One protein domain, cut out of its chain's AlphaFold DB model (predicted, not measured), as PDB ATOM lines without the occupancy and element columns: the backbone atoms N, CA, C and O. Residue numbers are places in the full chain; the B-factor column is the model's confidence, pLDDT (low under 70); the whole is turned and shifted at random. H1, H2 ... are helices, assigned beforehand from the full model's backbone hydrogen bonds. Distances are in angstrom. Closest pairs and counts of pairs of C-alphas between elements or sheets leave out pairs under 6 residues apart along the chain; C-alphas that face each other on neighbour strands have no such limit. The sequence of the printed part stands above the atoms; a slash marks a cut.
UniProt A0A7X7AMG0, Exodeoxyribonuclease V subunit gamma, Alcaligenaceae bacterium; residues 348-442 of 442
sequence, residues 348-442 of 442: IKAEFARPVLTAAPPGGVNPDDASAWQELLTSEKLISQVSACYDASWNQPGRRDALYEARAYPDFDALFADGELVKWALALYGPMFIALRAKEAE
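AT A GLANCE: This is residues 348 to 442 of the 442 residues of the protein "Exodeoxyribonuclease V subunit gamma" of Alcaligenaceae bacterium (UniProt A0A7X7AMG0). H1 makes the core, with H3 side by side with it and H6 crossing it. H2 comes close with Leu 376 to the end of H1 and the first turn of H3, H5 is close to H3 at Ser 387, H4 is the helix farthest from the mean of the C-alphas, its centre 17.1 A away, and residues 435 to 442 stick out. The 95 printed residues hold six named helices, H1 to H6, and no named strand: all helix, compact, radius of gyration of the C-alphas 13.8 A, spans 40 by 31 by 20 A.

HOW THE PARTS SIT: H1, residues 350 to 359, touches H3, residues 380 to 393, at a shallow tilt of 19 degrees, opposite ways; their closest C-alphas, of Ala 359 and Leu 382, are 5.2 A apart. H1 touches H6, residues 420 to 437, about perpendicular at 82 degrees; closest C-alphas Ala 353 and Ala 425, 4.8 A. H2, residues 370 to 377, is close but not clearly touching H3; closest C-alphas Leu 376 and Leu 382, 7.2 A. H4, residues 402 to 408, and H5, residues 412 to 416, are near each other. Every O i to N i+4 pair is within hydrogen-bond range in H2 to H5; H1 has 4 of 6, H6 12 of 14.

IN THESE COORDINATES: H1 starts at C-alpha 350 (204.439, 195.465, 285.859). H6, 23.9 A, has a kink of 52 degrees near residue 431 and ends at C-alpha 437 (218.294, 199.051, 277.811).

THE WHOLE: The printed part has no cut; residues 438 to 442 are among those under pLDDT 70.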
ATOM      1  N   ILE A 348     196.926 192.961 283.320       93.44
ATOM      2  CA  ILE A 348     198.352 193.287 283.342       93.44
ATOM      3  C   ILE A 348     198.851 193.684 284.728       93.44
ATOM      4  O   ILE A 348     198.112 194.194 285.572       93.44
ATOM      5  N   LYS A 349     200.150 193.460 284.919       90.69
ATOM      6  CA  LYS A 349     200.973 193.887 286.044       90.69
ATOM      7  C   LYS A 349     202.374 194.205 285.544       90.69
ATOM      8  O   LYS A 349     202.808 193.632 284.542       90.69
ATOM      9  N   ALA A 350     203.100 195.052 286.262       90.31
ATOM     10  CA  ALA A 350     204.439 195.465 285.859       90.31
ATOM     11  C   ALA A 350     205.428 194.287 285.731       90.31
ATOM     12  O   ALA A 350     206.276 194.293 284.842       90.31
ATOM     13  N   GLU A 351     205.291 193.237 286.545       90.75
ATOM     14  CA  GLU A 351     206.151 192.048 286.511       90.75
ATOM     15  C   GLU A 351     206.069 191.270 285.186       90.75
ATOM     16  O   GLU A 351     207.052 190.645 284.782       90.75
ATOM     17  N   PHE A 352     204.947 191.350 284.460       91.69
ATOM     18  CA  PHE A 352     204.796 190.699 283.152       91.69
ATOM     19  C   PHE A 352     205.508 191.432 282.016       91.69
ATOM     20  O   PHE A 352     205.705 190.848 280.947       91.69
ATOM     21  N   ALA A 353     205.930 192.682 282.231       89.06
ATOM     22  CA  ALA A 353     206.593 193.481 281.209       89.06
ATOM     23  C   ALA A 353     207.821 192.761 280.641       89.06
ATOM     24  O   ALA A 353     207.931 192.574 279.432       89.06
ATOM     25  N   ARG A 354     208.727 192.302 281.510       88.94
ATOM     26  CA  ARG A 354     209.991 191.687 281.092       88.94
ATOM     27  C   ARG A 354     209.811 190.344 280.364       88.94
ATOM     28  O   ARG A 354     210.410 190.199 279.295       88.94
ATOM     29  N   PRO A 355     209.006 189.381 280.859       91.88
ATOM     30  CA  PRO A 355     208.637 188.187 280.096       91.88
ATOM     31  C   PRO A 355     208.157 188.511 278.677       91.88
ATOM     32  O   PRO A 355     208.681 187.977 277.705       91.88
ATOM     33  N   VAL A 356     207.236 189.468 278.539       92.56
ATOM     34  CA  VAL A 356     206.696 189.853 277.230       92.56
ATOM     35  C   VAL A 356     207.768 190.493 276.345       92.56
ATOM     36  O   VAL A 356     207.980 190.072 275.209       92.56
ATOM     37  N   LEU A 357     208.487 191.486 276.865       88.62
ATOM     38  CA  LEU A 357     209.454 192.281 276.104       88.62
ATOM     39  C   LEU A 357     210.703 191.492 275.694       88.62
ATOM     40  O   LEU A 357     211.335 191.822 274.696       88.62
ATOM     41  N   THR A 358     211.071 190.451 276.444       89.19
ATOM     42  CA  THR A 358     212.201 189.569 276.095       89.19
ATOM     43  C   THR A 358     211.810 188.414 275.173       89.19
ATOM     44  O   THR A 358     212.687 187.814 274.535       89.19
ATOM     45  N   ALA A 359     210.519 188.089 275.090       89.75
ATOM     46  CA  ALA A 359     209.970 187.161 274.110       89.75
ATOM     47  C   ALA A 359     209.669 187.842 272.766       89.75
ATOM     48  O   ALA A 359     209.807 187.191 271.731       89.75
ATOM     49  N   ALA A 360     209.329 189.135 272.774       86.12
ATOM     50  CA  ALA A 360     209.075 189.911 271.566       86.12
ATOM     51  C   ALA A 360     210.324 190.033 270.657       86.12
ATOM     52  O   ALA A 360     211.451 190.131 271.158       86.12
ATOM     53  N   PRO A 361     210.154 190.037 269.320       81.38
ATOM     54  CA  PRO A 361     211.244 190.231 268.371       81.38
ATOM     55  C   PRO A 361     211.930 191.607 268.511       81.38
ATOM     56  O   PRO A 361     211.304 192.586 268.938       81.38
ATOM     57  N   PRO A 362     213.218 191.714 268.118       71.06
ATOM     58  CA  PRO A 362     213.941 192.985 268.095       71.06
ATOM     59  C   PRO A 362     213.236 194.000 267.185       71.06
ATOM     60  O   PRO A 362     212.989 193.711 266.017       71.06
ATOM     61  N   GLY A 363     212.924 195.187 267.714       67.25
ATOM     62  CA  GLY A 363     212.139 196.214 267.009       67.25
ATOM     63  C   GLY A 363     210.653 196.254 267.388       67.25
ATOM     64  O   GLY A 363     209.952 197.168 266.964       67.25
ATOM     65  N   GLY A 364     210.198 195.328 268.239       72.12
ATOM     66  CA  GLY A 364     208.811 195.245 268.695       72.12
ATOM     67  C   GLY A 364     207.899 194.524 267.701       72.12
ATOM     68  O   GLY A 364     208.325 194.098 266.630       72.12
ATOM     69  N   VAL A 365     206.629 194.373 268.073       77.75
ATOM     70  CA  VAL A 365     205.579 193.840 267.195       77.75
ATOM     71  C   VAL A 365     204.518 194.905 267.047       77.75
ATOM     72  O   VAL A 365     204.058 195.449 268.051       77.75
ATOM     73  N   ASN A 366     204.140 195.205 265.806       76.62
ATOM     74  CA  ASN A 366     202.984 196.047 265.551       76.62
ATOM     75  C   ASN A 366     201.712 195.226 265.827       76.62
ATOM     76  O   ASN A 366     201.495 194.244 265.120       76.62
ATOM     77  N   PRO A 367     200.864 195.608 266.798       73.12
ATOM     78  CA  PRO A 367     199.610 194.902 267.055       73.12
ATOM     79  C   PRO A 367     198.649 194.911 265.856       73.12
ATOM     80  O   PRO A 367     197.790 194.039 265.767       73.12
ATOM     81  N   ASP A 368     198.798 195.866 264.930       79.56
ATOM     82  CA  ASP A 368     197.977 195.949 263.716       79.56
ATOM     83  C   ASP A 368     198.410 194.939 262.632       79.56
ATOM     84  O   ASP A 368     197.656 194.672 261.693       79.56
ATOM     85  N   ASP A 369     199.608 194.352 262.748       86.12
ATOM     86  CA  ASP A 369     200.034 193.231 261.909       86.12
ATOM     87  C   ASP A 369     199.517 191.921 262.510       86.12
ATOM     88  O   ASP A 369     200.157 191.297 263.360       86.12
ATOM     89  N   ALA A 370     198.337 191.499 262.053       86.88
ATOM     90  CA  ALA A 370     197.655 190.318 262.571       86.88
ATOM     91  C   ALA A 370     198.507 189.037 262.507       86.88
ATOM     92  O   ALA A 370     198.379 188.182 263.381       86.88
ATOM     93  N   SER A 371     199.380 188.892 261.502       87.81
ATOM     94  CA  SER A 371     200.215 187.694 261.363       87.81
ATOM     95  C   SER A 371     201.326 187.682 262.409       87.81
ATOM     96  O   SER A 371     201.471 186.702 263.137       87.81
ATOM     97  N   ALA A 372     202.082 188.779 262.509       87.19
ATOM     98  CA  ALA A 372     203.169 188.898 263.479       87.19
ATOM     99  C   ALA A 372     202.646 188.884 264.925       87.19
ATOM    100  O   ALA A 372     203.274 188.314 265.820       87.19
ATOM    101  N   TRP A 373     201.468 189.473 265.154       89.75
ATOM    102  CA  TRP A 373     200.801 189.449 266.451       89.75
ATOM    103  C   TRP A 373     200.405 188.028 266.860       89.75
ATOM    104  O   TRP A 373     200.733 187.591 267.964       89.75
ATOM    105  N   GLN A 374     199.773 187.269 265.960       90.00
ATOM    106  CA  GLN A 374     199.376 185.891 266.243       90.00
ATOM    107  C   GLN A 374     200.590 184.977 266.468       90.00
ATOM    108  O   GLN A 374     200.556 184.110 267.345       90.00
ATOM    109  N   GLU A 375     201.676 185.178 265.717       90.75
ATOM    110  CA  GLU A 375     202.932 184.442 265.899       90.75
ATOM    111  C   GLU A 375     203.542 184.696 267.286       90.75
ATOM    112  O   GLU A 375     203.962 183.757 267.963       90.75
ATOM    113  N   LEU A 376     203.521 185.947 267.762       90.94
ATOM    114  CA  LEU A 376     203.974 186.276 269.113       90.94
ATOM    115  C   LEU A 376     203.098 185.597 270.178       90.94
ATOM    116  O   LEU A 376     203.636 184.953 271.077       90.94
ATOM    117  N   LEU A 377     201.770 185.710 270.068       92.19
ATOM    118  CA  LEU A 377     200.828 185.146 271.046       92.19
ATOM    119  C   LEU A 377     200.889 183.615 271.137       92.19
ATOM    120  O   LEU A 377     200.627 183.056 272.198       92.19
ATOM    121  N   THR A 378     201.250 182.938 270.046       92.50
ATOM    122  CA  THR A 378     201.380 181.469 269.992       92.50
ATOM    123  C   THR A 378     202.800 180.969 270.273       92.50
ATOM    124  O   THR A 378     203.044 179.763 270.274       92.50
ATOM    125  N   SER A 379     203.744 181.872 270.551       93.62
ATOM    126  CA  SER A 379     205.128 181.518 270.857       93.62
ATOM    127  C   SER A 379     205.238 180.737 272.171       93.62
ATOM    128  O   SER A 379     204.947 181.265 273.247       93.62
ATOM    129  N   GLU A 380     205.776 179.513 272.110       93.88
ATOM    130  CA  GLU A 380     206.062 178.696 273.302       93.88
ATOM    131  C   GLU A 380     206.946 179.437 274.314       93.88
ATOM    132  O   GLU A 380     206.754 179.324 275.525       93.88
ATOM    133  N   LYS A 381     207.897 180.243 273.822       93.94
ATOM    134  CA  LYS A 381     208.787 181.044 274.668       93.94
ATOM    135  C   LYS A 381     208.003 182.085 275.465       93.94
ATOM    136  O   LYS A 381     208.233 182.209 276.666       93.94
ATOM    137  N   LEU A 382     207.102 182.825 274.813       94.69
ATOM    138  CA  LEU A 382     206.272 183.827 275.480       94.69
ATOM    139  C   LEU A 382     205.387 183.163 276.535       94.69
ATOM    140  O   LEU A 382     205.432 183.554 277.699       94.69
ATOM    141  N   ILE A 383     204.632 182.136 276.137       95.12
ATOM    142  CA  ILE A 383     203.685 181.439 277.014       95.12
ATOM    143  C   ILE A 383     204.413 180.880 278.240       95.12
ATOM    144  O   ILE A 383     203.984 181.116 279.367       95.12
ATOM    145  N   SER A 384     205.558 180.220 278.045       95.19
ATOM    146  CA  SER A 384     206.364 179.672 279.141       95.19
ATOM    147  C   SER A 384     206.854 180.754 280.112       95.19
ATOM    148  O   SER A 384     206.759 180.578 281.327       95.19
ATOM    149  N   GLN A 385     207.346 181.891 279.609       94.38
ATOM    150  CA  GLN A 385     207.851 182.971 280.462       94.38
ATOM    151  C   GLN A 385     206.734 183.702 281.216       94.38
ATOM    152  O   GLN A 385     206.902 184.023 282.395       94.38
ATOM    153  N   VAL A 386     205.597 183.960 280.564       94.69
ATOM    154  CA  VAL A 386     204.440 184.604 281.201       94.69
ATOM    155  C   VAL A 386     203.800 183.656 282.217       94.69
ATOM    156  O   VAL A 386     203.506 184.092 283.325       94.69
ATOM    157  N   SER A 387     203.673 182.360 281.912       93.75
ATOM    158  CA  SER A 387     203.180 181.344 282.859       93.75
ATOM    159  C   SER A 387     204.076 181.232 284.096       93.75
ATOM    160  O   SER A 387     203.580 181.301 285.216       93.75
ATOM    161  N   ALA A 388     205.399 181.176 283.922       92.62
ATOM    162  CA  ALA A 388     206.322 181.162 285.057       92.62
ATOM    163  C   ALA A 388     206.209 182.440 285.913       92.62
ATOM    164  O   ALA A 388     206.308 182.392 287.140       92.62
ATOM    165  N   CYS A 389     205.988 183.596 285.277       91.44
ATOM    166  CA  CYS A 389     205.753 184.858 285.974       91.44
ATOM    167  C   CYS A 389     204.408 184.870 286.721       91.44
ATOM    168  O   CYS A 389     204.345 185.360 287.850       91.44
ATOM    169  N   TYR A 390     203.358 184.299 286.128       91.81
ATOM    170  CA  TYR A 390     202.036 184.160 286.737       91.81
ATOM    171  C   TYR A 390     202.113 183.367 288.047       91.81
ATOM    172  O   TYR A 390     201.690 183.870 289.093       91.81
ATOM    173  N   ASP A 391     202.755 182.198 288.019       88.62
ATOM    174  CA  ASP A 391     202.925 181.342 289.200       88.62
ATOM    175  C   ASP A 391     203.774 182.017 290.287       88.62
ATOM    176  O   ASP A 391     203.522 181.868 291.484       88.62
ATOM    177  N   ALA A 392     204.776 182.800 289.882       85.50
ATOM    178  CA  ALA A 392     205.666 183.485 290.810       85.50
ATOM    179  C   ALA A 392     205.069 184.765 291.423       85.50
ATOM    180  O   ALA A 392     205.518 185.174 292.495       85.50
ATOM    181  N   SER A 393     204.120 185.438 290.755       82.06
ATOM    182  CA  SER A 393     203.758 186.827 291.097       82.06
ATOM    183  C   SER A 393     202.270 187.187 291.087       82.06
ATOM    184  O   SER A 393     201.904 188.143 291.778       82.06
ATOM    185  N   TRP A 394     201.424 186.477 290.339       80.56
ATOM    186  CA  TRP A 394     200.002 186.807 290.160       80.56
ATOM    187  C   TRP A 394     199.092 185.951 291.044       80.56
ATOM    188  O   TRP A 394     198.153 186.453 291.650       80.56
ATOM    189  N   ASN A 395     199.401 184.661 291.193       68.88
ATOM    190  CA  ASN A 395     198.584 183.741 291.992       68.88
ATOM    191  C   ASN A 395     199.350 183.138 293.175       68.88
ATOM    192  O   ASN A 395     199.255 181.945 293.460       68.88
ATOM    193  N   GLN A 396     200.157 183.955 293.857       73.81
ATOM    194  CA  GLN A 396     200.907 183.491 295.023       73.81
ATOM    195  C   GLN A 396     200.014 183.475 296.279       73.81
ATOM    196  O   GLN A 396     199.540 184.541 296.694       73.81
ATOM    197  N   PRO A 397     199.810 182.313 296.933       62.69
ATOM    198  CA  PRO A 397     199.055 182.242 298.180       62.69
ATOM    199  C   PRO A 397     199.673 183.139 299.261       62.69
ATOM    200  O   PRO A 397     200.889 183.153 299.442       62.69
ATOM    201  N   GLY A 398     198.837 183.889 299.983       63.97
ATOM    202  CA  GLY A 398     199.274 184.794 301.055       63.97
ATOM    203  C   GLY A 398     199.729 186.182 300.591       63.97
ATOM    204  O   GLY A 398     200.108 187.009 301.417       63.97
ATOM    205  N   ARG A 399     199.678 186.488 299.287       74.81
ATOM    206  CA  ARG A 399     199.844 187.863 298.805       74.81
ATOM    207  C   ARG A 399     198.518 188.613 298.803       74.81
ATOM    208  O   ARG A 399     197.595 188.248 298.083       74.81
ATOM    209  N   ARG A 400     198.488 189.765 299.478       72.38
ATOM    210  CA  ARG A 400     197.318 190.658 299.527       72.38
ATOM    211  C   ARG A 400     196.735 190.992 298.150       72.38
ATOM    212  O   ARG A 400     195.520 190.979 297.980       72.38
ATOM    213  N   ASP A 401     197.585 191.322 297.173       77.56
ATOM    214  CA  ASP A 401     197.087 191.744 295.856       77.56
ATOM    215  C   ASP A 401     196.510 190.576 295.033       77.56
ATOM    216  O   ASP A 401     195.651 190.809 294.182       77.56
ATOM    217  N   ALA A 402     196.921 189.333 295.328       82.50
ATOM    218  CA  ALA A 402     196.499 188.141 294.591       82.50
ATOM    219  C   ALA A 402     194.982 187.904 294.699       82.50
ATOM    220  O   ALA A 402     194.374 187.343 293.795       82.50
ATOM    221  N   LEU A 403     194.337 188.397 295.764       87.38
ATOM    222  CA  LEU A 403     192.881 188.321 295.931       87.38
ATOM    223  C   LEU A 403     192.119 189.149 294.886       87.38
ATOM    224  O   LEU A 403     191.071 188.723 294.403       87.38
ATOM    225  N   TYR A 404     192.626 190.334 294.529       90.62
ATOM    226  CA  TYR A 404     192.021 191.147 293.468       90.62
ATOM    227  C   TYR A 404     192.260 190.506 292.099       90.62
ATOM    228  O   TYR A 404     191.349 190.438 291.277       90.62
ATOM    229  N   GLU A 405     193.485 190.022 291.889       90.56
ATOM    230  CA  GLU A 405     193.958 189.384 290.661       90.56
ATOM    231  C   GLU A 405     193.142 188.115 290.354       90.56
ATOM    232  O   GLU A 405     192.509 188.051 289.303       90.56
ATOM    233  N   ALA A 406     193.013 187.189 291.311       87.81
ATOM    234  CA  ALA A 406     192.216 185.965 291.177       87.81
ATOM    235  C   ALA A 406     190.705 186.228 291.030       87.81
ATOM    236  O   ALA A 406     189.987 185.449 290.404       87.81
ATOM    237  N   ARG A 407     190.189 187.331 291.596       88.62
ATOM    238  CA  ARG A 407     188.770 187.699 291.446       88.62
ATOM    239  C   ARG A 407     188.445 188.175 290.030       88.62
ATOM    240  O   ARG A 407     187.323 187.942 289.580       88.62
ATOM    241  N   ALA A 408     189.381 188.874 289.386       90.06
ATOM    242  CA  ALA A 408     189.233 189.366 288.018       90.06
ATOM    243  C   ALA A 408     189.592 188.298 286.974       90.06
ATOM    244  O   ALA A 408     188.893 188.173 285.975       90.06
ATOM    245  N   TYR A 409     190.647 187.524 287.232       91.19
ATOM    246  CA  TYR A 409     191.196 186.513 286.333       91.19
ATOM    247  C   TYR A 409     191.480 185.234 287.138       91.19
ATOM    248  O   TYR A 409     192.534 185.143 287.773       91.19
ATOM    249  N   PRO A 410     190.533 184.275 287.168       88.31
ATOM    250  CA  PRO A 410     190.613 183.092 288.033       88.31
ATOM    251  C   PRO A 410     191.780 182.149 287.725       88.31
ATOM    252  O   PRO A 410     192.265 181.457 288.620       88.31
ATOM    253  N   ASP A 411     192.210 182.107 286.467       89.94
ATOM    254  CA  ASP A 411     193.279 181.246 285.979       89.94
ATOM    255  C   ASP A 411     194.115 181.938 284.888       89.94
ATOM    256  O   ASP A 411     193.819 183.050 284.435       89.94
ATOM    257  N   PHE A 412     195.210 181.279 284.501       92.00
ATOM    258  CA  PHE A 412     196.127 181.773 283.476       92.00
ATOM    259  C   PHE A 412     195.450 181.909 282.108       92.00
ATOM    260  O   PHE A 412     195.702 182.885 281.400       92.00
ATOM    261  N   ASP A 413     194.569 180.970 281.754       92.00
ATOM    262  CA  ASP A 413     193.873 180.977 280.468       92.00
ATOM    263  C   ASP A 413     192.980 182.217 280.354       92.00
ATOM    264  O   ASP A 413     193.049 182.927 279.353       92.00
ATOM    265  N   ALA A 414     192.227 182.558 281.405       91.06
ATOM    266  CA  ALA A 414     191.425 183.777 281.466       91.06
ATOM    267  C   ALA A 414     192.276 185.055 281.375       91.06
ATOM    268  O   ALA A 414     191.844 186.041 280.779       91.06
ATOM    269  N   LEU A 415     193.479 185.056 281.957       91.75
ATOM    270  CA  LEU A 415     194.398 186.196 281.893       91.75
ATOM    271  C   LEU A 415     195.004 186.385 280.490       91.75
ATOM    272  O   LEU A 415     195.248 187.517 280.067       91.75
ATOM    273  N   PHE A 416     195.273 185.287 279.777       92.88
ATOM    274  CA  PHE A 416     196.002 185.297 278.507       92.88
ATOM    275  C   PHE A 416     195.099 185.269 277.258       92.88
ATOM    276  O   PHE A 416     195.558 185.668 276.188       92.88
ATOM    277  N   ALA A 417     193.831 184.853 277.385       86.06
ATOM    278  CA  ALA A 417     192.911 184.517 276.286       86.06
ATOM    279  C   ALA A 417     192.881 185.511 275.110       86.06
ATOM    280  O   ALA A 417     192.941 185.093 273.955       86.06
ATOM    281  N   ASP A 418     192.824 186.815 275.393       84.94
ATOM    282  CA  ASP A 418     192.611 187.849 274.370       84.94
ATOM    283  C   ASP A 418     193.911 188.539 273.911       84.94
ATOM    284  O   ASP A 418     193.882 189.520 273.165       84.94
ATOM    285  N   GLY A 419     195.076 188.093 274.397       90.44
ATOM    286  CA  GLY A 419     196.371 188.728 274.114       90.44
ATOM    287  C   GLY A 419     196.514 190.155 274.669       90.44
ATOM    288  O   GLY A 419     197.531 190.818 274.448       90.44
ATOM    289  N   GLU A 420     195.524 190.645 275.417       93.00
ATOM    290  CA  GLU A 420     195.527 191.986 275.996       93.00
ATOM    291  C   GLU A 420     196.663 192.191 276.997       93.00
ATOM    292  O   GLU A 420     197.234 193.280 277.038       93.00
ATOM    293  N   LEU A 421     197.033 191.152 277.753       94.88
ATOM    294  CA  LEU A 421     198.205 191.186 278.630       94.88
ATOM    295  C   LEU A 421     199.445 191.628 277.849       94.88
ATOM    296  O   LEU A 421     200.155 192.544 278.255       94.88
ATOM    297  N   VAL A 422     199.676 191.018 276.687       94.56
ATOM    298  CA  VAL A 422     200.834 191.305 275.834       94.56
ATOM    299  C   VAL A 422     200.749 192.731 275.296       94.56
ATOM    300  O   VAL A 422     201.724 193.481 275.368       94.56
ATOM    301  N   LYS A 423     199.569 193.148 274.825       93.62
ATOM    302  CA  LYS A 423     199.328 194.511 274.332       93.62
ATOM    303  C   LYS A 423     199.632 195.564 275.400       93.62
ATOM    304  O   LYS A 423     200.366 196.515 275.130       93.62
ATOM    305  N   TRP A 424     199.098 195.395 276.607       94.94
ATOM    306  CA  TRP A 424     199.312 196.337 277.702       94.94
ATOM    307  C   TRP A 424     200.750 196.314 278.215       94.94
ATOM    308  O   TRP A 424     201.296 197.377 278.509       94.94
ATOM    309  N   ALA A 425     201.391 195.144 278.261       93.94
ATOM    310  CA  ALA A 425     202.797 195.028 278.631       93.94
ATOM    311  C   ALA A 425     203.698 195.871 277.708       93.94
ATOM    312  O   ALA A 425     204.522 196.659 278.182       93.94
ATOM    313  N   LEU A 426     203.496 195.746 276.392       92.31
ATOM    314  CA  LEU A 426     204.236 196.505 275.383       92.31
ATOM    315  C   LEU A 426     203.925 198.006 275.452       92.31
ATOM    316  O   LEU A 426     204.844 198.821 275.417       92.31
ATOM    317  N   ALA A 427     202.647 198.376 275.577       92.81
ATOM    318  CA  ALA A 427     202.219 199.773 275.551       92.81
ATOM    319  C   ALA A 427     202.638 200.564 276.803       92.81
ATOM    320  O   ALA A 427     203.065 201.712 276.684       92.81
ATOM    321  N   LEU A 428     202.518 199.969 277.996       94.06
ATOM    322  CA  LEU A 428     202.729 200.672 279.267       94.06
ATOM    323  C   LEU A 428     204.177 200.644 279.743       94.06
ATOM    324  O   LEU A 428     204.668 201.645 280.265       94.06
ATOM    325  N   TYR A 429     204.868 199.519 279.562       92.88
ATOM    326  CA  TYR A 429     206.205 199.319 280.129       92.88
ATOM    327  C   TYR A 429     207.297 199.207 279.062       92.88
ATOM    328  O   TYR A 429     208.467 199.438 279.370       92.88
ATOM    329  N   GLY A 430     206.934 198.918 277.807       90.44
ATOM    330  CA  GLY A 430     207.874 198.856 276.686       90.44
ATOM    331  C   GLY A 430     208.739 200.110 276.533       90.44
ATOM    332  O   GLY A 430     209.961 199.968 276.468       90.44
ATOM    333  N   PRO A 431     208.171 201.335 276.553       91.25
ATOM    334  CA  PRO A 431     208.958 202.567 276.493       91.25
ATOM    335  C   PRO A 431     210.039 202.678 277.573       91.25
ATOM    336  O   PRO A 431     211.193 202.973 277.264       91.25
ATOM    337  N   MET A 432     209.685 202.383 278.826       91.31
ATOM    338  CA  MET A 432     210.616 202.416 279.956       91.31
ATOM    339  C   MET A 432     211.724 201.371 279.788       91.31
ATOM    340  O   MET A 432     212.897 201.666 279.994       91.31
ATOM    341  N   PHE A 433     211.363 200.156 279.374       84.94
ATOM    342  CA  PHE A 433     212.318 199.075 279.143       84.94
ATOM    343  C   PHE A 433     213.323 199.417 278.036       84.94
ATOM    344  O   PHE A 433     214.516 199.168 278.189       84.94
ATOM    345  N   ILE A 434     212.869 200.033 276.940       82.06
ATOM    346  CA  ILE A 434     213.747 200.500 275.858       82.06
ATOM    347  C   ILE A 434     214.679 201.605 276.369       82.06
ATOM    348  O   ILE A 434     215.886 201.535 276.134       82.06
ATOM    349  N   ALA A 435     214.142 202.583 277.108       84.00
ATOM    350  CA  ALA A 435     214.924 203.686 277.665       84.00
ATOM    351  C   ALA A 435     216.023 203.201 278.629       84.00
ATOM    352  O   ALA A 435     217.127 203.739 278.623       84.00
ATOM    353  N   LEU A 436     215.753 202.154 279.416       80.50
ATOM    354  CA  LEU A 436     216.736 201.554 280.322       80.50
ATOM    355  C   LEU A 436     217.794 200.713 279.588       80.50
ATOM    356  O   LEU A 436     218.952 200.689 280.003       80.50
ATOM    357  N   ARG A 437     217.420 200.019 278.503       70.38
ATOM    358  CA  ARG A 437     218.294 199.051 277.811       70.38
ATOM    359  C   ARG A 437     219.102 199.603 276.648       70.38
ATOM    360  O   ARG A 437     220.067 198.947 276.266       70.38
ATOM    361  N   ALA A 438     218.793 200.794 276.134       58.16
ATOM    362  CA  ALA A 438     219.660 201.485 275.170       58.16
ATOM    363  C   ALA A 438     221.126 201.577 275.655       58.16
ATOM    364  O   ALA A 438     222.035 201.646 274.841       58.16
ATOM    365  N   LYS A 439     221.344 201.475 276.973       45.78
ATOM    366  CA  LYS A 439     222.646 201.500 277.640       45.78
ATOM    367  C   LYS A 439     223.205 200.132 278.066       45.78
ATOM    368  O   LYS A 439     224.355 200.061 278.459       45.78
ATOM    369  N   GLU A 440     222.443 199.034 278.017       45.97
ATOM    370  CA  GLU A 440     223.030 197.687 278.230       45.97
ATOM    371  C   GLU A 440     223.884 197.241 277.026       45.97
ATOM    372  O   GLU A 440     224.668 196.300 277.141       45.97
ATOM    373  N   ALA A 441     223.686 197.879 275.867       33.78
ATOM    374  CA  ALA A 441     224.375 197.592 274.612       33.78
ATOM    375  C   ALA A 441     225.522 198.576 274.286       33.78
ATOM    376  O   ALA A 441     226.244 198.335 273.317       33.78
ATOM    377  N   GLU A 442     225.684 199.642 275.080       31.17
ATOM    378  CA  GLU A 442     226.848 200.550 275.092       31.17
ATOM    379  C   GLU A 442     227.790 200.180 276.240       31.17
ATOM    380  O   GLU A 442     229.024 200.208 276.019       31.17
TER     381      GLU A 442